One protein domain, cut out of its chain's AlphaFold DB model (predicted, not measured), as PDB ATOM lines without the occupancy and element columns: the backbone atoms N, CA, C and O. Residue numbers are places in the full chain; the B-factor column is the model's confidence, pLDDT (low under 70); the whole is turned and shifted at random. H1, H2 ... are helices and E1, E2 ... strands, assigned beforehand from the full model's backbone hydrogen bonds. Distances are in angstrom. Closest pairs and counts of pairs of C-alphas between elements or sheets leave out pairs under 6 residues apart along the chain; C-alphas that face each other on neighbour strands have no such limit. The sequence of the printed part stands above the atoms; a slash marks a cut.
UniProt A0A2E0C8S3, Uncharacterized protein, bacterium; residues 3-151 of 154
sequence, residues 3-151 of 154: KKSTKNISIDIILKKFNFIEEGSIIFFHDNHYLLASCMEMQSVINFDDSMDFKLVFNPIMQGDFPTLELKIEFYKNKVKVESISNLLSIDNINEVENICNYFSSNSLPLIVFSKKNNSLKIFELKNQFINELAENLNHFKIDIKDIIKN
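Overview. This is residues 3 to 151 of the 154 residues of an uncharacterized protein of bacterium (UniProt A0A2E0C8S3). What shape do these coordinates make? Two strongly twisted sheets, one of E1, E2, E6 and E7 and one of E3, E4 and E5, form a sandwich that is only partly face to face, their strands crossed nearly at right angles. H2 and H3 each pack on both sheets, H1 packs on the opposite face of the larger sheet, H4 packs on E3, and H5 packs on H3. What is it made of? The printed part has 149 residues, mixed in class, with named elements in the order H1 E1 E2 H2 E3 E4 E5 H3 E6 E7 H4 H5; the larger sheet, E1 E2 E6 E7, is mixed and the smaller, E3 E4 E5, antiparallel. The whole is compact, with a radius of gyration of the C-alphas of 15.1 A and spans of 41 by 35 by 33 A.

Arrangement. How is the largest sheet built? Its strands run E1, residues 24 to 30, E2, residues 33 to 39, E6, residues 108 to 115, and E7, residues 120 to 127. E1 and E2 are an antiparallel hairpin, with N 26 and O 37 within hydrogen-bond range at 2.9 A, and E6 and E7 are another, with N 111 and O 124 at 2.8 A. E2 and E6 are parallel, with N 38 and O 112 within hydrogen-bond range at 2.8 A. What faces it? E3, residues 53 to 63, E4, residues 66 to 77, and E5, residues 80 to 90, form a meander, each strand the antiparallel neighbour of the one before, with N 57 and O 72 at 2.8 A and N 71 and O 87 at 2.8 A. The two sheets form a sandwich, two sheets face to face: the facing parts are 9.8 A centre to centre, with strands at 85 degrees. The closest C-alphas of E1 and E5, those of Ser 25 and Asn 87, are 5.4 A apart. Which helices are on the larger sheet? H3, residues 94 to 103, runs across its strands at 75 degrees to E1 on the local plane, at a height over the sheet of 8.5 A; the closest C-alphas of H3 and E2, those of Tyr 103 and Tyr 34, are 4.9 A apart. H2, residues 42 to 47, is on the same face, and its closest C-alpha pair with E6 is Met 42 and Ser 115, 5.5 A. H1, residues 11 to 17, is on the opposite face, and its closest C-alpha pair with E7 is Ile 11 and Leu 121, 6.8 A. What of the other helices? H4, residues 131 to 139, is on the smaller sheet over E3, with the closest C-alphas, those of Leu 134 and Phe 58, 6.8 A apart. H5, residues 145 to 151, touches H3 about perpendicular at 87 degrees, with the closest C-alphas, those of Ile 148 and Glu 98, 6.4 A apart. Every O i to N i+4 pair is within hydrogen-bond range in H2, H3 and H4, and 2 of 3 are in H1 and in H5.

Along the chain. Where do the elements begin and end? H1 begins at C-alpha 11, (175.456, 101.591, 111.515), and H5 ends at C-alpha 151, (180.994, 111.527, 139.253). Which are longest? From first to last C-alpha E4 measures 34.9 A, E5 30.6 A, E3 29.2 A, E7 23.2 A and E6 22.9 A, and H3 measures 14.0 A. E3 bends by 62 degrees at residue 60, and E5 by 52 degrees at residue 83.

Size, cuts and confidence. How far does it reach? The two C-alphas farthest apart, those of Asn 118 and Lys 142, are 42.3 A apart. Is it unbroken and sure? The printed part has no cut, and no link is long. The mean pLDDT of the printed part is 91.4, and residues 150 to 151 are under 70.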
ATOM      1  N   LYS A   3     175.718  87.014 124.400       92.94
ATOM      2  CA  LYS A   3     174.345  86.993 123.893       92.94
ATOM      3  C   LYS A   3     174.217  87.964 122.736       92.94
ATOM      4  O   LYS A   3     174.888  88.993 122.720       92.94
ATOM      5  N   LYS A   4     173.325  87.678 121.792       90.44
ATOM      6  CA  LYS A   4     172.904  88.681 120.813       90.44
ATOM      7  C   LYS A   4     172.220  89.841 121.545       90.44
ATOM      8  O   LYS A   4     171.358  89.602 122.390       90.44
ATOM      9  N   SER A   5     172.608  91.077 121.239       88.44
ATOM     10  CA  SER A   5     171.965  92.242 121.850       88.44
ATOM     11  C   SER A   5     170.586  92.482 121.238       88.44
ATOM     12  O   SER A   5     170.368  92.242 120.049       88.44
ATOM     13  N   THR A   6     169.657  92.994 122.045       84.62
ATOM     14  CA  THR A   6     168.369  93.525 121.573       84.62
ATOM     15  C   THR A   6     168.453  95.011 121.219       84.62
ATOM     16  O   THR A   6     167.463  95.583 120.767       84.62
ATOM     17  N   LYS A   7     169.606  95.657 121.442       84.69
ATOM     18  CA  LYS A   7     169.812  97.071 121.122       84.69
ATOM     19  C   LYS A   7     169.782  97.276 119.610       84.69
ATOM     20  O   LYS A   7     170.440  96.554 118.863       84.69
ATOM     21  N   ASN A   8     169.038  98.287 119.174       84.25
ATOM     22  CA  ASN A   8     168.952  98.678 117.774       84.25
ATOM     23  C   ASN A   8     169.773  99.952 117.559       84.25
ATOM     24  O   ASN A   8     169.306 101.044 117.866       84.25
ATOM     25  N   ILE A   9     171.004  99.799 117.072       89.06
ATOM     26  CA  ILE A   9     171.932 100.911 116.849       89.06
ATOM     27  C   ILE A   9     172.197 101.007 115.351       89.06
ATOM     28  O   ILE A   9     172.618 100.030 114.731       89.06
ATOM     29  N   SER A  10     171.950 102.182 114.765       89.12
ATOM     30  CA  SER A  10     172.201 102.401 113.340       89.12
ATOM     31  C   SER A  10     173.697 102.358 113.037       89.12
ATOM     32  O   SER A  10     174.499 103.008 113.714       89.12
ATOM     33  N   ILE A  11     174.067 101.651 111.968       89.38
ATOM     34  CA  ILE A  11     175.456 101.591 111.515       89.38
ATOM     35  C   ILE A  11     176.004 102.979 111.157       89.38
ATOM     36  O   ILE A  11     177.179 103.233 111.393       89.38
ATOM     37  N   ASP A  12     175.169 103.913 110.691       91.25
ATOM     38  CA  ASP A  12     175.599 105.272 110.333       91.25
ATOM     39  C   ASP A  12     176.161 106.043 111.534       91.25
ATOM     40  O   ASP A  12     177.081 106.851 111.395       91.25
ATOM     41  N   ILE A  13     175.622 105.789 112.733       91.12
ATOM     42  CA  ILE A  13     176.115 106.382 113.982       91.12
ATOM     43  C   ILE A  13     177.525 105.861 114.270       91.12
ATOM     44  O   ILE A  13     178.412 106.639 114.622       91.12
ATOM     45  N   ILE A  14     177.736 104.560 114.066       92.69
ATOM     46  CA  ILE A  14     179.027 103.901 114.261       92.69
ATOM     47  C   ILE A  14     180.036 104.385 113.220       92.69
ATOM     48  O   ILE A  14     181.126 104.817 113.583       92.69
ATOM     49  N   LEU A  15     179.663 104.412 111.940       92.69
ATOM     50  CA  LEU A  15     180.540 104.832 110.844       92.69
ATOM     51  C   LEU A  15     181.101 106.238 111.066       92.69
ATOM     52  O   LEU A  15     182.306 106.433 110.917       92.69
ATOM     53  N   LYS A  16     180.270 107.184 111.527       92.88
ATOM     54  CA  LYS A  16     180.707 108.554 111.844       92.88
ATOM     55  C   LYS A  16     181.827 108.604 112.883       92.88
ATOM     56  O   LYS A  16     182.716 109.445 112.771       92.88
ATOM     57  N   LYS A  17     181.809 107.714 113.881       92.56
ATOM     58  CA  LYS A  17     182.862 107.640 114.909       92.56
ATOM     59  C   LYS A  17     184.183 107.101 114.358       92.56
ATOM     60  O   LYS A  17     185.233 107.395 114.913       92.56
ATOM     61  N   PHE A  18     184.132 106.359 113.255       94.31
ATOM     62  CA  PHE A  18     185.291 105.739 112.625       94.31
ATOM     63  C   PHE A  18     185.730 106.444 111.340       94.31
ATOM     64  O   PHE A  18     186.551 105.881 110.631       94.31
ATOM     65  N   ASN A  19     185.249 107.647 111.004       90.62
ATOM     66  CA  ASN A  19     185.554 108.307 109.719       90.62
ATOM     67  C   ASN A  19     187.048 108.276 109.326       90.62
ATOM     68  O   ASN A  19     187.357 108.044 108.162       90.62
ATOM     69  N   PHE A  20     187.958 108.411 110.298       90.50
ATOM     70  CA  PHE A  20     189.414 108.415 110.087       90.50
ATOM     71  C   PHE A  20     190.141 107.155 110.595       90.50
ATOM     72  O   PHE A  20     191.365 107.128 110.625       90.50
ATOM     73  N   ILE A  21     189.407 106.117 111.007       90.06
ATOM     74  CA  ILE A  21     189.952 104.873 111.573       90.06
ATOM     75  C   ILE A  21     189.662 103.729 110.604       90.06
ATOM     76  O   ILE A  21     188.514 103.307 110.502       90.06
ATOM     77  N   GLU A  22     190.651 103.236 109.859       89.38
ATOM     78  CA  GLU A  22     190.443 102.124 108.915       89.38
ATOM     79  C   GLU A  22     190.020 100.838 109.634       89.38
ATOM     80  O   GLU A  22     188.956 100.290 109.340       89.38
ATOM     81  N   GLU A  23     190.792 100.443 110.641       92.25
ATOM     82  CA  GLU A  23     190.524  99.341 111.562       92.25
ATOM     83  C   GLU A  23     190.923  99.759 112.974       92.25
ATOM     84  O   GLU A  23     191.783 100.620 113.165       92.25
ATOM     85  N   GLY A  24     190.271  99.173 113.971       94.81
ATOM     86  CA  GLY A  24     190.521  99.498 115.369       94.81
ATOM     87  C   GLY A  24     189.251  99.456 116.191       94.81
ATOM     88  O   GLY A  24     188.187  99.057 115.715       94.81
ATOM     89  N   SER A  25     189.349  99.885 117.440       96.81
ATOM     90  CA  SER A  25     188.226  99.864 118.363       96.81
ATOM     91  C   SER A  25     188.169 101.133 119.199       96.81
ATOM     92  O   SER A  25     189.188 101.787 119.412       96.81
ATOM     93  N   ILE A  26     186.972 101.481 119.662       95.75
ATOM     94  CA  ILE A  26     186.726 102.633 120.533       95.75
ATOM     95  C   ILE A  26     185.651 102.287 121.561       95.75
ATOM     96  O   ILE A  26     184.704 101.555 121.256       95.75
ATOM     97  N   ILE A  27     185.755 102.875 122.750       96.69
ATOM     98  CA  ILE A  27     184.669 102.910 123.731       96.69
ATOM     99  C   ILE A  27     184.040 104.299 123.688       96.69
ATOM    100  O   ILE A  27     184.745 105.305 123.753       96.69
ATOM    101  N   PHE A  28     182.716 104.374 123.567       93.88
ATOM    102  CA  PHE A  28     182.001 105.651 123.558       93.88
ATOM    103  C   PHE A  28     180.604 105.534 124.165       93.88
ATOM    104  O   PHE A  28     180.014 104.455 124.214       93.88
ATOM    105  N   PHE A  29     180.073 106.676 124.596       92.94
ATOM    106  CA  PHE A  29     178.725 106.802 125.135       92.94
ATOM    107  C   PHE A  29     177.688 107.055 124.030       92.94
ATOM    108  O   PHE A  29     177.875 107.932 123.179       92.94
ATOM    109  N   HIS A  30     176.592 106.297 124.048       91.31
ATOM    110  CA  HIS A  30     175.447 106.441 123.150       91.31
ATOM    111  C   HIS A  30     174.183 105.841 123.782       91.31
ATOM    112  O   HIS A  30     174.230 104.760 124.367       91.31
ATOM    113  N   ASP A  31     173.055 106.545 123.661       89.00
ATOM    114  CA  ASP A  31     171.740 106.126 124.164       89.00
ATOM    115  C   ASP A  31     171.784 105.597 125.607       89.00
ATOM    116  O   ASP A  31     171.318 104.497 125.908       89.00
ATOM    117  N   ASN A  32     172.378 106.390 126.504       87.88
ATOM    118  CA  ASN A  32     172.539 106.104 127.936       87.88
ATOM    119  C   ASN A  32     173.393 104.876 128.276       87.88
ATOM    120  O   ASN A  32     173.313 104.355 129.386       87.88
ATOM    121  N   HIS A  33     174.231 104.411 127.350       89.62
ATOM    122  CA  HIS A  33     175.138 103.296 127.591       89.62
ATOM    123  C   HIS A  33     176.515 103.549 126.987       89.62
ATOM    124  O   HIS A  33     176.652 104.152 125.925       89.62
ATOM    125  N   TYR A  34     177.538 103.014 127.639       94.75
ATOM    126  CA  TYR A  34     178.866 102.893 127.053       94.75
ATOM    127  C   TYR A  34     178.929 101.616 126.213       94.75
ATOM    128  O   TYR A  34     178.405 100.571 126.608       94.75
ATOM    129  N   LEU A  35     179.540 101.712 125.035       95.25
ATOM    130  CA  LEU A  35     179.622 100.639 124.048       95.25
ATOM    131  C   LEU A  35     181.069 100.509 123.577       95.25
ATOM    132  O   LEU A  35     181.701 101.523 123.282       95.25
ATOM    133  N   LEU A  36     181.562  99.279 123.431       97.38
ATOM    134  CA  LEU A  36     182.792  99.001 122.693       97.38
ATOM    135  C   LEU A  36     182.423  98.714 121.239       97.38
ATOM    136  O   LEU A  36     181.694  97.762 120.970       97.38
ATOM    137  N   ALA A  37     182.932  99.500 120.296       97.12
ATOM    138  CA  ALA A  37     182.818  99.210 118.870       97.12
ATOM    139  C   ALA A  37     184.175  98.836 118.287       97.12
ATOM    140  O   ALA A  37     185.173  99.475 118.601       97.12
ATOM    141  N   SER A  38     184.198  97.833 117.411       97.38
ATOM    142  CA  SER A  38     185.388  97.360 116.708       97.38
ATOM    143  C   SER A  38     185.126  97.309 115.204       97.38
ATOM    144  O   SER A  38     184.244  96.578 114.745       97.38
ATOM    145  N   CYS A  39     185.894  98.094 114.450       96.31
ATOM    146  CA  CYS A  39     185.950  98.075 112.993       96.31
ATOM    147  C   CYS A  39     186.979  97.038 112.548       96.31
ATOM    148  O   CYS A  39     188.136  97.110 112.964       96.31
ATOM    149  N   MET A  40     186.551  96.080 111.730       94.81
ATOM    150  CA  MET A  40     187.364  94.935 111.313       94.81
ATOM    151  C   MET A  40     187.144  94.613 109.832       94.81
ATOM    152  O   MET A  40     186.152  95.031 109.211       94.81
ATOM    153  N   GLU A  41     188.028  93.788 109.273       92.62
ATOM    154  CA  GLU A  41     187.789  93.160 107.977       92.62
ATOM    155  C   GLU A  41     186.503  92.319 107.980       92.62
ATOM    156  O   GLU A  41     186.083  91.750 108.991       92.62
ATOM    157  N   MET A  42     185.849  92.214 106.820       87.75
ATOM    158  CA  MET A  42     184.576  91.498 106.695       87.75
ATOM    159  C   MET A  42     184.693  90.038 107.144       87.75
ATOM    160  O   MET A  42     183.800  89.532 107.825       87.75
ATOM    161  N   GLN A  43     185.782  89.369 106.761       88.75
ATOM    162  CA  GLN A  43     186.057  87.979 107.100       88.75
ATOM    163  C   GLN A  43     186.081  87.783 108.621       88.75
ATOM    164  O   GLN A  43     185.457  86.848 109.123       88.75
ATOM    165  N   SER A  44     186.685  88.723 109.353       91.00
ATOM    166  CA  SER A  44     186.653  88.758 110.815       91.00
ATOM    167  C   SER A  44     185.234  88.911 111.352       91.00
ATOM    168  O   SER A  44     184.806  88.097 112.167       91.00
ATOM    169  N   VAL A  45     184.448  89.876 110.853       92.81
ATOM    170  CA  VAL A  45     183.061  90.091 111.319       92.81
ATOM    171  C   VAL A  45     182.198  88.838 111.135       92.81
ATOM    172  O   VAL A  45     181.365  88.519 111.990       92.81
ATOM    173  N   ILE A  46     182.374  88.101 110.033       90.50
ATOM    174  CA  ILE A  46     181.609  86.877 109.747       90.50
ATOM    175  C   ILE A  46     181.833  85.821 110.828       90.50
ATOM    176  O   ILE A  46     180.862  85.156 111.197       90.50
ATOM    177  N   ASN A  47     183.042  85.725 111.386       91.12
ATOM    178  CA  ASN A  47     183.364  84.712 112.385       91.12
ATOM    179  C   ASN A  47     182.470  84.814 113.622       91.12
ATOM    180  O   ASN A  47     182.070  83.764 114.119       91.12
ATOM    181  N   PHE A  48     182.121  86.030 114.068       93.38
ATOM    182  CA  PHE A  48     181.380  86.306 115.308       93.38
ATOM    183  C   PHE A  48     179.958  85.735 115.342       93.38
ATOM    184  O   PHE A  48     179.128  86.057 114.492       93.38
ATOM    185  N   ASP A  49     179.633  84.980 116.385       91.62
ATOM    186  CA  ASP A  49     178.270  84.569 116.722       91.62
ATOM    187  C   ASP A  49     178.115  84.407 118.243       91.62
ATOM    188  O   ASP A  49     179.074  84.551 119.001       91.62
ATOM    189  N   ASP A  50     176.889  84.159 118.698       90.62
ATOM    190  CA  ASP A  50     176.537  84.029 120.113       90.62
ATOM    191  C   ASP A  50     176.888  82.661 120.719       90.62
ATOM    192  O   ASP A  50     176.777  82.494 121.932       90.62
ATOM    193  N   SER A  51     177.364  81.704 119.914       92.00
ATOM    194  CA  SER A  51     177.869  80.413 120.401       92.00
ATOM    195  C   SER A  51     179.317  80.482 120.902       92.00
ATOM    196  O   SER A  51     179.818  79.523 121.489       92.00
ATOM    197  N   MET A  52     179.997  81.605 120.666       94.38
ATOM    198  CA  MET A  52     181.374  81.818 121.092       94.38
ATOM    199  C   MET A  52     181.526  81.978 122.604       94.38
ATOM    200  O   MET A  52     180.711  82.602 123.289       94.38
ATOM    201  N   ASP A  53     182.683  81.536 123.084       95.06
ATOM    202  CA  ASP A  53     183.228  81.942 124.373       95.06
ATOM    203  C   ASP A  53     184.207  83.102 124.202       95.06
ATOM    204  O   ASP A  53     184.761  83.320 123.121       95.06
ATOM    205  N   PHE A  54     184.453  83.836 125.286       96.50
ATOM    206  CA  PHE A  54     185.465  84.885 125.299       96.50
ATOM    207  C   PHE A  54     186.304  84.857 126.572       96.50
ATOM    208  O   PHE A  54     185.833  84.465 127.643       96.50
ATOM    209  N   LYS A  55     187.538  85.338 126.443       96.38
ATOM    210  CA  LYS A  55     188.425  85.687 127.548       96.38
ATOM    211  C   LYS A  55     188.792  87.159 127.423       96.38
ATOM    212  O   LYS A  55     189.134  87.612 126.337       96.38
ATOM    213  N   LEU A  56     188.720  87.883 128.531       96.81
ATOM    214  CA  LEU A  56     189.100  89.286 128.614       96.81
ATOM    215  C   LEU A  56     190.377  89.402 129.441       96.81
ATOM    216  O   LEU A  56     190.530  88.692 130.432       96.81
ATOM    217  N   VAL A  57     191.304  90.241 128.994       95.69
ATOM    218  CA  VAL A  57     192.561  90.524 129.685       95.69
ATOM    219  C   VAL A  57     192.840  92.019 129.602       95.69
ATOM    220  O   VAL A  57     192.614  92.642 128.564       95.69
ATOM    221  N   PHE A  58     193.354  92.569 130.695       96.44
ATOM    222  CA  PHE A  58     193.895  93.917 130.768       96.44
ATOM    223  C   PHE A  58     195.422  93.825 130.799       96.44
ATOM    224  O   PHE A  58     195.966  93.155 131.675       96.44
ATOM    225  N   ASN A  59     196.104  94.463 129.849       93.62
ATOM    226  CA  ASN A  59     197.565  94.483 129.799       93.62
ATOM    227  C   ASN A  59     198.068  95.926 129.939       93.62
ATOM    228  O   ASN A  59     197.890  96.724 129.018       93.62
ATOM    229  N   PRO A  60     198.712  96.277 131.060       91.25
ATOM    230  CA  PRO A  60     199.493  97.502 131.166       91.25
ATOM    231  C   PRO A  60     200.671  97.440 130.186       91.25
ATOM    232  O   PRO A  60     201.481  96.514 130.251       91.25
ATOM    233  N   ILE A  61     200.771  98.406 129.277       91.00
ATOM    234  CA  ILE A  61     201.850  98.504 128.290       91.00
ATOM    235  C   ILE A  61     202.380  99.942 128.204       91.00
ATOM    236  O   ILE A  61     201.768 100.885 128.699       91.00
ATOM    237  N   MET A  62     203.525 100.108 127.546       87.12
ATOM    238  CA  MET A  62     204.079 101.416 127.192       87.12
ATOM    239  C   MET A  62     204.017 101.584 125.675       87.12
ATOM    240  O   MET A  62     204.554 100.749 124.942       87.12
ATOM    241  N   GLN A  63     203.384 102.654 125.194       82.31
ATOM    242  CA  GLN A  63     203.399 103.027 123.779       82.31
ATOM    243  C   GLN A  63     204.355 104.207 123.586       82.31
ATOM    244  O   GLN A  63     203.959 105.369 123.609       82.31
ATOM    245  N   GLY A  64     205.646 103.901 123.439       85.12
ATOM    246  CA  GLY A  64     206.696 104.907 123.613       85.12
ATOM    247  C   GLY A  64     206.775 105.314 125.085       85.12
ATOM    248  O   GLY A  64     206.851 104.442 125.948       85.12
ATOM    249  N   ASP A  65     206.699 106.613 125.362       83.69
ATOM    250  CA  ASP A  65     206.712 107.151 126.730       83.69
ATOM    251  C   ASP A  65     205.313 107.261 127.354       83.69
ATOM    252  O   ASP A  65     205.179 107.666 128.507       83.69
ATOM    253  N   PHE A  66     204.264 106.892 126.611       86.88
ATOM    254  CA  PHE A  66     202.886 107.019 127.066       86.88
ATOM    255  C   PHE A  66     202.418 105.727 127.758       86.88
ATOM    256  O   PHE A  66     202.439 104.662 127.124       86.88
ATOM    257  N   PRO A  67     202.007 105.789 129.038       91.31
ATOM    258  CA  PRO A  67     201.382 104.664 129.716       91.31
ATOM    259  C   PRO A  67     200.021 104.364 129.082       91.31
ATOM    260  O   PRO A  67     199.140 105.223 128.997       91.31
ATOM    261  N   THR A  68     199.839 103.117 128.666       94.38
ATOM    262  CA  THR A  68     198.649 102.665 127.945       94.38
ATOM    263  C   THR A  68     198.124 101.396 128.601       94.38
ATOM    264  O   THR A  68     198.890 100.508 128.976       94.38
ATOM    265  N   LEU A  69     196.807 101.271 128.720       95.69
ATOM    266  CA  LEU A  69     196.172 100.006 129.059       95.69
ATOM    267  C   LEU A  69     195.574  99.388 127.794       95.69
ATOM    268  O   LEU A  69     194.786 100.005 127.086       95.69
ATOM    269  N   GLU A  70     195.949  98.149 127.498       96.00
ATOM    270  CA  GLU A  70     195.281  97.355 126.475       96.00
ATOM    271  C   GLU A  70     194.137  96.564 127.115       96.00
ATOM    272  O   GLU A  70     194.357  95.708 127.974       96.00
ATOM    273  N   LEU A  71     192.916  96.796 126.643       97.62
ATOM    274  CA  LEU A  71     191.801  95.874 126.799       97.62
ATOM    275  C   LEU A  71     191.824  94.880 125.634       97.62
ATOM    276  O   LEU A  71     191.525  95.239 124.494       97.62
ATOM    277  N   LYS A  72     192.119  93.613 125.923       97.62
ATOM    278  CA  LYS A  72     192.142  92.537 124.932       97.62
ATOM    279  C   LYS A  72     191.031  91.528 125.187       97.62
ATOM    280  O   LYS A  72     190.930  90.960 126.272       97.62
ATOM    281  N   ILE A  73     190.228  91.258 124.164       97.62
ATOM    282  CA  ILE A  73     189.173  90.244 124.186       97.62
ATOM    283  C   ILE A  73     189.508  89.184 123.142       97.62
ATOM    284  O   ILE A  73     189.597  89.479 121.954       97.62
ATOM    285  N   GLU A  74     189.697  87.945 123.578       97.56
ATOM    286  CA  GLU A  74     189.930  86.794 122.707       97.56
ATOM    287  C   GLU A  74     188.658  85.955 122.618       97.56
ATOM    288  O   GLU A  74     188.061  85.630 123.644       97.56
ATOM    289  N   PHE A  75     188.253  85.600 121.401       97.00
ATOM    290  CA  PHE A  75     187.039  84.841 121.113       97.00
ATOM    291  C   PHE A  75     187.386  83.429 120.658       97.00
ATOM    292  O   PHE A  75     188.322  83.226 119.876       97.00
ATOM    293  N   TYR A  76     186.610  82.453 121.125       96.44
ATOM    294  CA  TYR A  76     186.871  81.034 120.916       96.44
ATOM    295  C   TYR A  76     185.623  80.290 120.442       96.44
ATOM    296  O   TYR A  76     184.516  80.545 120.914       96.44
ATOM    297  N   LYS A  77     185.825  79.296 119.571       94.56
ATOM    298  CA  LYS A  77     184.847  78.237 119.274       94.56
ATOM    299  C   LYS A  77     185.489  76.891 119.550       94.56
ATOM    300  O   LYS A  77     186.601  76.641 119.094       94.56
ATOM    301  N   ASN A  78     184.812  76.017 120.293       91.06
ATOM    302  CA  ASN A  78     185.329  74.683 120.630       91.06
ATOM    303  C   ASN A  78     186.772  74.717 121.185       91.06
ATOM    304  O   ASN A  78     187.601  73.885 120.823       91.06
ATOM    305  N   LYS A  79     187.077  75.698 122.052       91.25
ATOM    306  CA  LYS A  79     188.411  75.965 122.640       91.25
ATOM    307  C   LYS A  79     189.508  76.420 121.661       91.25
ATOM    308  O   LYS A  79     190.643  76.612 122.084       91.25
ATOM    309  N   VAL A  80     189.192  76.639 120.387       93.50
ATOM    310  CA  VAL A  80     190.118  77.203 119.395       93.50
ATOM    311  C   VAL A  80     189.886  78.705 119.298       93.50
ATOM    312  O   VAL A  80     188.742  79.138 119.148       93.50
ATOM    313  N   LYS A  81     190.957  79.503 119.395       94.88
ATOM    314  CA  LYS A  81     190.884  80.957 119.196       94.88
ATOM    315  C   LYS A  81     190.530  81.239 117.740       94.88
ATOM    316  O   LYS A  81     191.199  80.734 116.843       94.88
ATOM    317  N   VAL A  82     189.500  82.048 117.524       94.94
ATOM    318  CA  VAL A  82     189.000  82.396 116.186       94.94
ATOM    319  C   VAL A  82     189.111  83.876 115.886       94.94
ATOM    320  O   VAL A  82     189.307  84.211 114.727       94.94
ATOM    321  N   GLU A  83     189.009  84.739 116.901       95.25
ATOM    322  CA  GLU A  83     189.263  86.166 116.724       95.25
ATOM    323  C   GLU A  83     189.770  86.866 117.984       95.25
ATOM    324  O   GLU A  83     189.739  86.310 119.086       95.25
ATOM    325  N   SER A  84     190.241  88.104 117.824       95.88
ATOM    326  CA  SER A  84     190.482  89.003 118.951       95.88
ATOM    327  C   SER A  84     190.163  90.459 118.641       95.88
ATOM    328  O   SER A  84     190.352  90.921 117.524       95.88
ATOM    329  N   ILE A  85     189.738  91.183 119.671       97.25
ATOM    330  CA  ILE A  85     189.578  92.637 119.668       97.25
ATOM    331  C   ILE A  85     190.582  93.205 120.666       97.25
ATOM    332  O   ILE A  85     190.690  92.699 121.783       97.25
ATOM    333  N   SER A  86     191.309  94.241 120.261       95.75
ATOM    334  CA  SER A  86     192.200  95.004 121.133       95.75
ATOM    335  C   SER A  86     191.780  96.470 121.109       95.75
ATOM    336  O   SER A  86     191.530  97.028 120.036       95.75
ATOM    337  N   ASN A  87     191.637  97.064 122.291       96.19
ATOM    338  CA  ASN A  87     191.388  98.484 122.494       96.19
ATOM    339  C   ASN A  87     192.504  99.055 123.363       96.19
ATOM    340  O   ASN A  87     192.695  98.613 124.494       96.19
ATOM    341  N   LEU A  88     193.245 100.015 122.817       94.44
ATOM    342  CA  LEU A  88     194.280 100.737 123.540       94.44
ATOM    343  C   LEU A  88     193.669 102.010 124.110       94.44
ATOM    344  O   LEU A  88     193.049 102.769 123.366       94.44
ATOM    345  N   LEU A  89     193.864 102.227 125.406       94.00
ATOM    346  CA  LEU A  89     193.506 103.469 126.073       94.00
ATOM    347  C   LEU A  89     194.731 104.108 126.720       94.00
ATOM    348  O   LEU A  89     195.485 103.456 127.446       94.00
ATOM    349  N   SER A  90     194.915 105.393 126.461       93.12
ATOM    350  CA  SER A  90     195.918 106.206 127.128       93.12
ATOM    351  C   SER A  90     195.474 106.484 128.558       93.12
ATOM    352  O   SER A  90     194.394 107.026 128.800       93.12
ATOM    353  N   ILE A  91     196.334 106.142 129.511       93.00
ATOM    354  CA  ILE A  91     196.110 106.403 130.937       93.00
ATOM    355  C   ILE A  91     196.111 107.907 131.232       93.00
ATOM    356  O   ILE A  91     195.402 108.363 132.127       93.00
ATOM    357  N   ASP A  92     196.845 108.686 130.437       90.25
ATOM    358  CA  ASP A  92     196.902 110.144 130.565       90.25
ATOM    359  C   ASP A  92     195.660 110.837 129.969       90.25
ATOM    360  O   ASP A  92     195.430 112.025 130.206       90.25
ATOM    361  N   ASN A  93     194.834 110.118 129.196       92.00
ATOM    362  CA  ASN A  93     193.588 110.645 128.650       92.00
ATOM    363  C   ASN A  93     192.411 110.336 129.582       92.00
ATOM    364  O   ASN A  93     191.775 109.286 129.483       92.00
ATOM    365  N   ILE A  94     192.068 111.295 130.448       90.06
ATOM    366  CA  ILE A  94     190.998 111.125 131.440       90.06
ATOM    367  C   ILE A  94     189.660 110.694 130.822       90.06
ATOM    368  O   ILE A  94     188.981 109.849 131.391       90.06
ATOM    369  N   ASN A  95     189.317 111.175 129.622       92.50
ATOM    370  CA  ASN A  95     188.070 110.790 128.955       92.50
ATOM    371  C   ASN A  95     188.065 109.303 128.563       92.50
ATOM    372  O   ASN A  95     187.026 108.651 128.608       92.50
ATOM    373  N   GLU A  96     189.212 108.748 128.162       93.62
ATOM    374  CA  GLU A  96     189.327 107.318 127.845       93.62
ATOM    375  C   GLU A  96     189.248 106.464 129.110       93.62
ATOM    376  O   GLU A  96     188.541 105.453 129.118       93.62
ATOM    377  N   VAL A  97     189.896 106.911 130.190       94.06
ATOM    378  CA  VAL A  97     189.814 106.271 131.508       94.06
ATOM    379  C   VAL A  97     188.369 106.282 132.030       94.06
ATOM    380  O   VAL A  97     187.859 105.249 132.468       94.06
ATOM    381  N   GLU A  98     187.665 107.409 131.930       93.81
ATOM    382  CA  GLU A  98     186.248 107.522 132.291       93.81
ATOM    383  C   GLU A  98     185.368 106.602 131.440       93.81
ATOM    384  O   GLU A  98     184.518 105.882 131.972       93.81
ATOM    385  N   ASN A  99     185.588 106.575 130.124       95.31
ATOM    386  CA  ASN A  99     184.828 105.728 129.210       95.31
ATOM    387  C   ASN A  99     184.984 104.242 129.548       95.31
ATOM    388  O   ASN A  99     183.979 103.529 129.582       95.31
ATOM    389  N   ILE A 100     186.205 103.761 129.816       96.12
ATOM    390  CA  ILE A 100     186.403 102.353 130.178       96.12
ATOM    391  C   ILE A 100     185.809 102.042 131.555       96.12
ATOM    392  O   ILE A 100     185.109 101.041 131.693       96.12
ATOM    393  N   CYS A 101     185.992 102.907 132.558       95.38
ATOM    394  CA  CYS A 101     185.416 102.689 133.889       95.38
ATOM    395  C   CYS A 101     183.889 102.569 133.822       95.38
ATOM    396  O   CYS A 101     183.308 101.650 134.399       95.38
ATOM    397  N   ASN A 102     183.241 103.449 133.057       94.94
ATOM    398  CA  ASN A 102     181.795 103.425 132.886       94.94
ATOM    399  C   ASN A 102     181.300 102.297 131.974       94.94
ATOM    400  O   ASN A 102     180.200 101.786 132.161       94.94
ATOM    401  N   TYR A 103     182.108 101.844 131.018       96.44
ATOM    402  CA  TYR A 103     181.801 100.637 130.256       96.44
ATOM    403  C   TYR A 103     181.733  99.400 131.156       96.44
ATOM    404  O   TYR A 103     180.782  98.622 131.065       96.44
ATOM    405  N   PHE A 104     182.683  99.255 132.085       96.31
ATOM    406  CA  PHE A 104     182.721  98.138 133.032       96.31
ATOM    407  C   PHE A 104     181.834  98.317 134.275       96.31
ATOM    408  O   PHE A 104     181.776  97.399 135.093       96.31
ATOM    409  N   SER A 105     181.108  99.429 134.428       92.88
ATOM    410  CA  SER A 105     180.152  99.600 135.536       92.88
ATOM    411  C   SER A 105     178.813  98.884 135.294       92.88
ATOM    412  O   SER A 105     178.064  98.624 136.235       92.88
ATOM    413  N   SER A 106     178.517  98.510 134.043       90.50
ATOM    414  CA  SER A 106     177.300  97.789 133.647       90.50
ATOM    415  C   SER A 106     177.405  96.273 133.865       90.50
ATOM    416  O   SER A 106     178.460  95.678 133.668       90.50
ATOM    417  N   ASN A 107     176.294  95.596 134.179       90.19
ATOM    418  CA  ASN A 107     176.251  94.127 134.315       90.19
ATOM    419  C   ASN A 107     176.495  93.374 132.991       90.19
ATOM    420  O   ASN A 107     176.917  92.213 132.990       90.19
ATOM    421  N   SER A 108     176.211  94.016 131.859       93.38
ATOM    422  CA  SER A 108     176.543  93.520 130.525       93.38
ATOM    423  C   SER A 108     177.352  94.561 129.763       93.38
ATOM    424  O   SER A 108     177.129  95.760 129.914       93.38
ATOM    425  N   LEU A 109     178.304  94.089 128.963       95.62
ATOM    426  CA  LEU A 109     179.218  94.895 128.164       95.62
ATOM    427  C   LEU A 109     178.756  94.863 126.701       95.62
ATOM    428  O   LEU A 109     178.907  93.823 126.046       95.62
ATOM    429  N   PRO A 110     178.148  95.940 126.182       95.56
ATOM    430  CA  PRO A 110     177.700  95.970 124.799       95.56
ATOM    431  C   PRO A 110     178.889  96.037 123.839       95.56
ATOM    432  O   PRO A 110     179.694  96.969 123.889       95.56
ATOM    433  N   LEU A 111     178.955  95.074 122.930       96.88
ATOM    434  CA  LEU A 111     179.992  94.960 121.918       96.88
ATOM    435  C   LEU A 111     179.383  95.107 120.525       96.88
ATOM    436  O   LEU A 111     178.459  94.383 120.157       96.88
ATOM    437  N   ILE A 112     179.954  95.997 119.726       96.75
ATOM    438  CA  ILE A 112     179.643  96.176 118.315       96.75
ATOM    439  C   ILE A 112     180.839  95.703 117.498       96.75
ATOM    440  O   ILE A 112     181.955  96.177 117.686       96.75
ATOM    441  N   VAL A 113     180.597  94.802 116.553       96.31
ATOM    442  CA  VAL A 113     181.594  94.351 115.583       96.31
ATOM    443  C   VAL A 113     181.070  94.657 114.193       96.31
ATOM    444  O   VAL A 113     179.966  94.231 113.841       96.31
ATOM    445  N   PHE A 114     181.824  95.419 113.407       95.75
ATOM    446  CA  PHE A 114     181.343  95.883 112.111       95.75
ATOM    447  C   PHE A 114     182.456  96.022 111.073       95.75
ATOM    448  O   PHE A 114     183.639  96.071 111.403       95.75
ATOM    449  N   SER A 115     182.058  96.090 109.801       94.06
ATOM    450  CA  SER A 115     182.960  96.343 108.677       94.06
ATOM    451  C   SER A 115     182.435  97.479 107.810       94.06
ATOM    452  O   SER A 115     181.299  97.428 107.332       94.06
ATOM    453  N   LYS A 116     183.291  98.476 107.553       91.19
ATOM    454  CA  LYS A 116     182.972  99.643 106.716       91.19
ATOM    455  C   LYS A 116     182.672  99.297 105.262       91.19
ATOM    456  O   LYS A 116     181.817  99.928 104.659       91.19
ATOM    457  N   LYS A 117     183.390  98.325 104.686       84.94
ATOM    458  CA  LYS A 117     183.331  98.051 103.237       84.94
ATOM    459  C   LYS A 117     181.940  97.606 102.780       84.94
ATOM    460  O   LYS A 117     181.529  97.960 101.686       84.94
ATOM    461  N   ASN A 118     181.226  96.863 103.627       79.38
ATOM    462  CA  ASN A 118     179.961  96.212 103.267       79.38
ATOM    463  C   ASN A 118     178.824  96.493 104.256       79.38
ATOM    464  O   ASN A 118     177.809  95.802 104.226       79.38
ATOM    465  N   ASN A 119     179.000  97.458 105.163       80.88
ATOM    466  CA  ASN A 119     178.028  97.792 106.203       80.88
ATOM    467  C   ASN A 119     177.544  96.572 107.018       80.88
ATOM    468  O   ASN A 119     176.393  96.509 107.452       80.88
ATOM    469  N   SER A 120     178.420  95.581 107.224       88.44
ATOM    470  CA  SER A 120     178.118  94.435 108.087       88.44
ATOM    471  C   SER A 120     178.205  94.883 109.537       88.44
ATOM    472  O   SER A 120     179.206  95.483 109.921       88.44
ATOM    473  N   LEU A 121     177.178  94.588 110.329       93.06
ATOM    474  CA  LEU A 121     177.060  94.992 111.726       93.06
ATOM    475  C   LEU A 121     176.534  93.821 112.554       93.06
ATOM    476  O   LEU A 121     175.480  93.256 112.255       93.06
ATOM    477  N   LYS A 122     177.246  93.487 113.627       94.75
ATOM    478  CA  LYS A 122     176.801  92.544 114.651       94.75
ATOM    479  C   LYS A 122     176.900  93.208 116.017       94.75
ATOM    480  O   LYS A 122     177.886  93.878 116.315       94.75
ATOM    481  N   ILE A 123     175.870  93.017 116.835       95.12
ATOM    482  CA  ILE A 123     175.783  93.598 118.174       95.12
ATOM    483  C   ILE A 123     175.565  92.472 119.179       95.12
ATOM    484  O   ILE A 123     174.634  91.668 119.059       95.12
ATOM    485  N   PHE A 124     176.430  92.440 120.181       95.88
ATOM    486  CA  PHE A 124     176.475  91.436 121.227       95.88
ATOM    487  C   PHE A 124     176.477  92.092 122.602       95.88
ATOM    488  O   PHE A 124     176.777  93.273 122.761       95.88
ATOM    489  N   GLU A 125     176.180  91.291 123.611       95.62
ATOM    490  CA  GLU A 125     176.383  91.626 125.010       95.62
ATOM    491  C   GLU A 125     177.251  90.556 125.652       95.62
ATOM    492  O   GLU A 125     176.928  89.364 125.626       95.62
ATOM    493  N   LEU A 126     178.365  90.989 126.232       95.62
ATOM    494  CA  LEU A 126     179.244  90.125 127.001       95.62
ATOM    495  C   LEU A 126     178.838  90.212 128.471       95.62
ATOM    496  O   LEU A 126     178.618  91.300 129.001       95.62
ATOM    497  N   LYS A 127     178.749  89.075 129.161       94.75
ATOM    498  CA  LYS A 127     178.562  89.079 130.618       94.75
ATOM    499  C   LYS A 127     179.734  89.815 131.284       94.75
ATOM    500  O   LYS A 127     180.874  89.387 131.111       94.75
ATOM    501  N   ASN A 128     179.455  90.852 132.074       94.62
ATOM    502  CA  ASN A 128     180.493  91.543 132.827       94.62
ATOM    503  C   ASN A 128     180.757  90.852 134.169       94.62
ATOM    504  O   ASN A 128     179.832  90.563 134.926       94.62
ATOM    505  N   GLN A 129     182.027  90.608 134.463       94.69
ATOM    506  CA  GLN A 129     182.515  90.171 135.771       94.69
ATOM    507  C   GLN A 129     183.935  90.701 136.050       94.69
ATOM    508  O   GLN A 129     184.626  90.178 136.913       94.69
ATOM    509  N   PHE A 130     184.372  91.722 135.300       94.81
ATOM    510  CA  PHE A 130     185.781  92.121 135.181       94.81
ATOM    511  C   PHE A 130     186.085  93.487 135.812       94.81
ATOM    512  O   PHE A 130     187.206  93.970 135.717       94.81
ATOM    513  N   ILE A 131     185.107  94.123 136.468       93.44
ATOM    514  CA  ILE A 131     185.289  95.451 137.079       93.44
ATOM    515  C   ILE A 131     186.394  95.466 138.145       93.44
ATOM    516  O   ILE A 131     187.155  96.424 138.230       93.44
ATOM    517  N   ASN A 132     186.526  94.386 138.921       93.00
ATOM    518  CA  ASN A 132     187.583  94.271 139.926       93.00
ATOM    519  C   ASN A 132     188.962  94.110 139.270       93.00
ATOM    520  O   ASN A 132     189.906  94.772 139.685       93.00
ATOM    521  N   GLU A 133     189.067  93.302 138.210       94.69
ATOM    522  CA  GLU A 133     190.318  93.144 137.452       94.69
ATOM    523  C   GLU A 133     190.738  94.462 136.781       94.69
ATOM    524  O   GLU A 133     191.922  94.799 136.767       94.69
ATOM    525  N   LEU A 134     189.778  95.246 136.270       95.31
ATOM    526  CA  LEU A 134     190.050  96.594 135.765       95.31
ATOM    527  C   LEU A 134     190.591  97.497 136.882       95.31
ATOM    528  O   LEU A 134     191.580  98.194 136.668       95.31
ATOM    529  N   ALA A 135     189.977  97.472 138.071       92.62
ATOM    530  CA  ALA A 135     190.408  98.280 139.215       92.62
ATOM    531  C   ALA A 135     191.839  97.949 139.645       92.62
ATOM    532  O   ALA A 135     192.643  98.850 139.863       92.62
ATOM    533  N   GLU A 136     192.176  96.663 139.725       92.44
ATOM    534  CA  GLU A 136     193.534  96.213 140.040       92.44
ATOM    535  C   GLU A 136     194.553  96.727 139.017       92.44
ATOM    536  O   GLU A 136     195.610  97.228 139.401       92.44
ATOM    537  N   ASN A 137     194.219  96.691 137.724       92.50
ATOM    538  CA  ASN A 137     195.108  97.187 136.674       92.50
ATOM    539  C   ASN A 137     195.247  98.714 136.681       92.50
ATOM    540  O   ASN A 137     196.356  99.220 136.521       92.50
ATOM    541  N   LEU A 138     194.161  99.456 136.909       91.44
ATOM    542  CA  LEU A 138     194.204 100.918 137.013       91.44
ATOM    543  C   LEU A 138     194.964 101.399 138.259       91.44
ATOM    544  O   LEU A 138     195.669 102.409 138.200       91.44
ATOM    545  N   ASN A 139     194.945 100.629 139.348       88.38
ATOM    546  CA  ASN A 139     195.743 100.924 140.537       88.38
ATOM    547  C   ASN A 139     197.258 100.896 140.268       88.38
ATOM    548  O   ASN A 139     197.991 101.654 140.906       88.38
ATOM    549  N   HIS A 140     197.751 100.103 139.305       84.81
ATOM    550  CA  HIS A 140     199.165 100.156 138.892       84.81
ATOM    551  C   HIS A 140     199.564 101.531 138.338       84.81
ATOM    552  O   HIS A 140     200.715 101.944 138.467       84.81
ATOM    553  N   PHE A 141     198.596 102.264 137.790       84.81
ATOM    554  CA  PHE A 141     198.749 103.633 137.313       84.81
ATOM    555  C   PHE A 141     198.349 104.687 138.357       84.81
ATOM    556  O   PHE A 141     198.331 105.875 138.052       84.81
ATOM    557  N   LYS A 142     198.064 104.272 139.601       86.19
ATOM    558  CA  LYS A 142     197.572 105.124 140.701       86.19
ATOM    559  C   LYS A 142     196.209 105.776 140.419       86.19
ATOM    560  O   LYS A 142     195.945 106.873 140.907       86.19
ATOM    561  N   ILE A 143     195.347 105.101 139.658       80.06
ATOM    562  CA  ILE A 143     193.979 105.542 139.357       80.06
ATOM    563  C   ILE A 143     192.979 104.725 140.189       80.06
ATOM    564  O   ILE A 143     192.938 103.503 140.058       80.06
ATOM    565  N   ASP A 144     192.140 105.394 140.992       79.00
ATOM    566  CA  ASP A 144     191.024 104.763 141.719       79.00
ATOM    567  C   ASP A 144     189.710 104.875 140.925       79.00
ATOM    568  O   ASP A 144     189.153 105.959 140.735       79.00
ATOM    569  N   ILE A 145     189.168 103.730 140.500       79.50
ATOM    570  CA  ILE A 145     187.890 103.648 139.774       79.50
ATOM    571  C   ILE A 145     186.721 104.244 140.570       79.50
ATOM    572  O   ILE A 145     185.782 104.787 139.979       79.50
ATOM    573  N   LYS A 146     186.729 104.145 141.906       80.00
ATOM    574  CA  LYS A 146     185.606 104.621 142.732       80.00
ATOM    575  C   LYS A 146     185.426 106.128 142.642       80.00
ATOM    576  O   LYS A 146     184.292 106.592 142.751       80.00
ATOM    577  N   ASP A 147     186.510 106.868 142.449       74.81
ATOM    578  CA  ASP A 147     186.467 108.323 142.310       74.81
ATOM    579  C   ASP A 147     185.906 108.741 140.946       74.81
ATOM    580  O   ASP A 147     185.258 109.779 140.832       74.81
ATOM    581  N   ILE A 148     186.054 107.882 139.936       78.19
ATOM    582  CA  ILE A 148     185.553 108.103 138.579       78.19
ATOM    583  C   ILE A 148     184.047 107.820 138.486       78.19
ATOM    584  O   ILE A 148     183.273 108.680 138.065       78.19
ATOM    585  N   ILE A 149     183.603 106.640 138.935       74.44
ATOM    586  CA  ILE A 149     182.200 106.204 138.785       74.44
ATOM    587  C   ILE A 149     181.237 107.056 139.633       74.44
ATOM    588  O   ILE A 149     180.079 107.254 139.263       74.44
ATOM    589  N   LYS A 150     181.689 107.605 140.770       59.00
ATOM    590  CA  LYS A 150     180.857 108.490 141.609       59.00
ATOM    591  C   LYS A 150     180.451 109.786 140.903       59.00
ATOM    592  O   LYS A 150     179.398 110.325 141.227       59.00
ATOM    593  N   ASN A 151     181.242 110.261 139.943       46.88
ATOM    594  CA  ASN A 151     180.994 111.527 139.253       46.88
ATOM    595  C   ASN A 151     180.061 111.399 138.039       46.88
ATOM    596  O   ASN A 151     179.709 112.410 137.443       46.88
TER     597      ASN A 151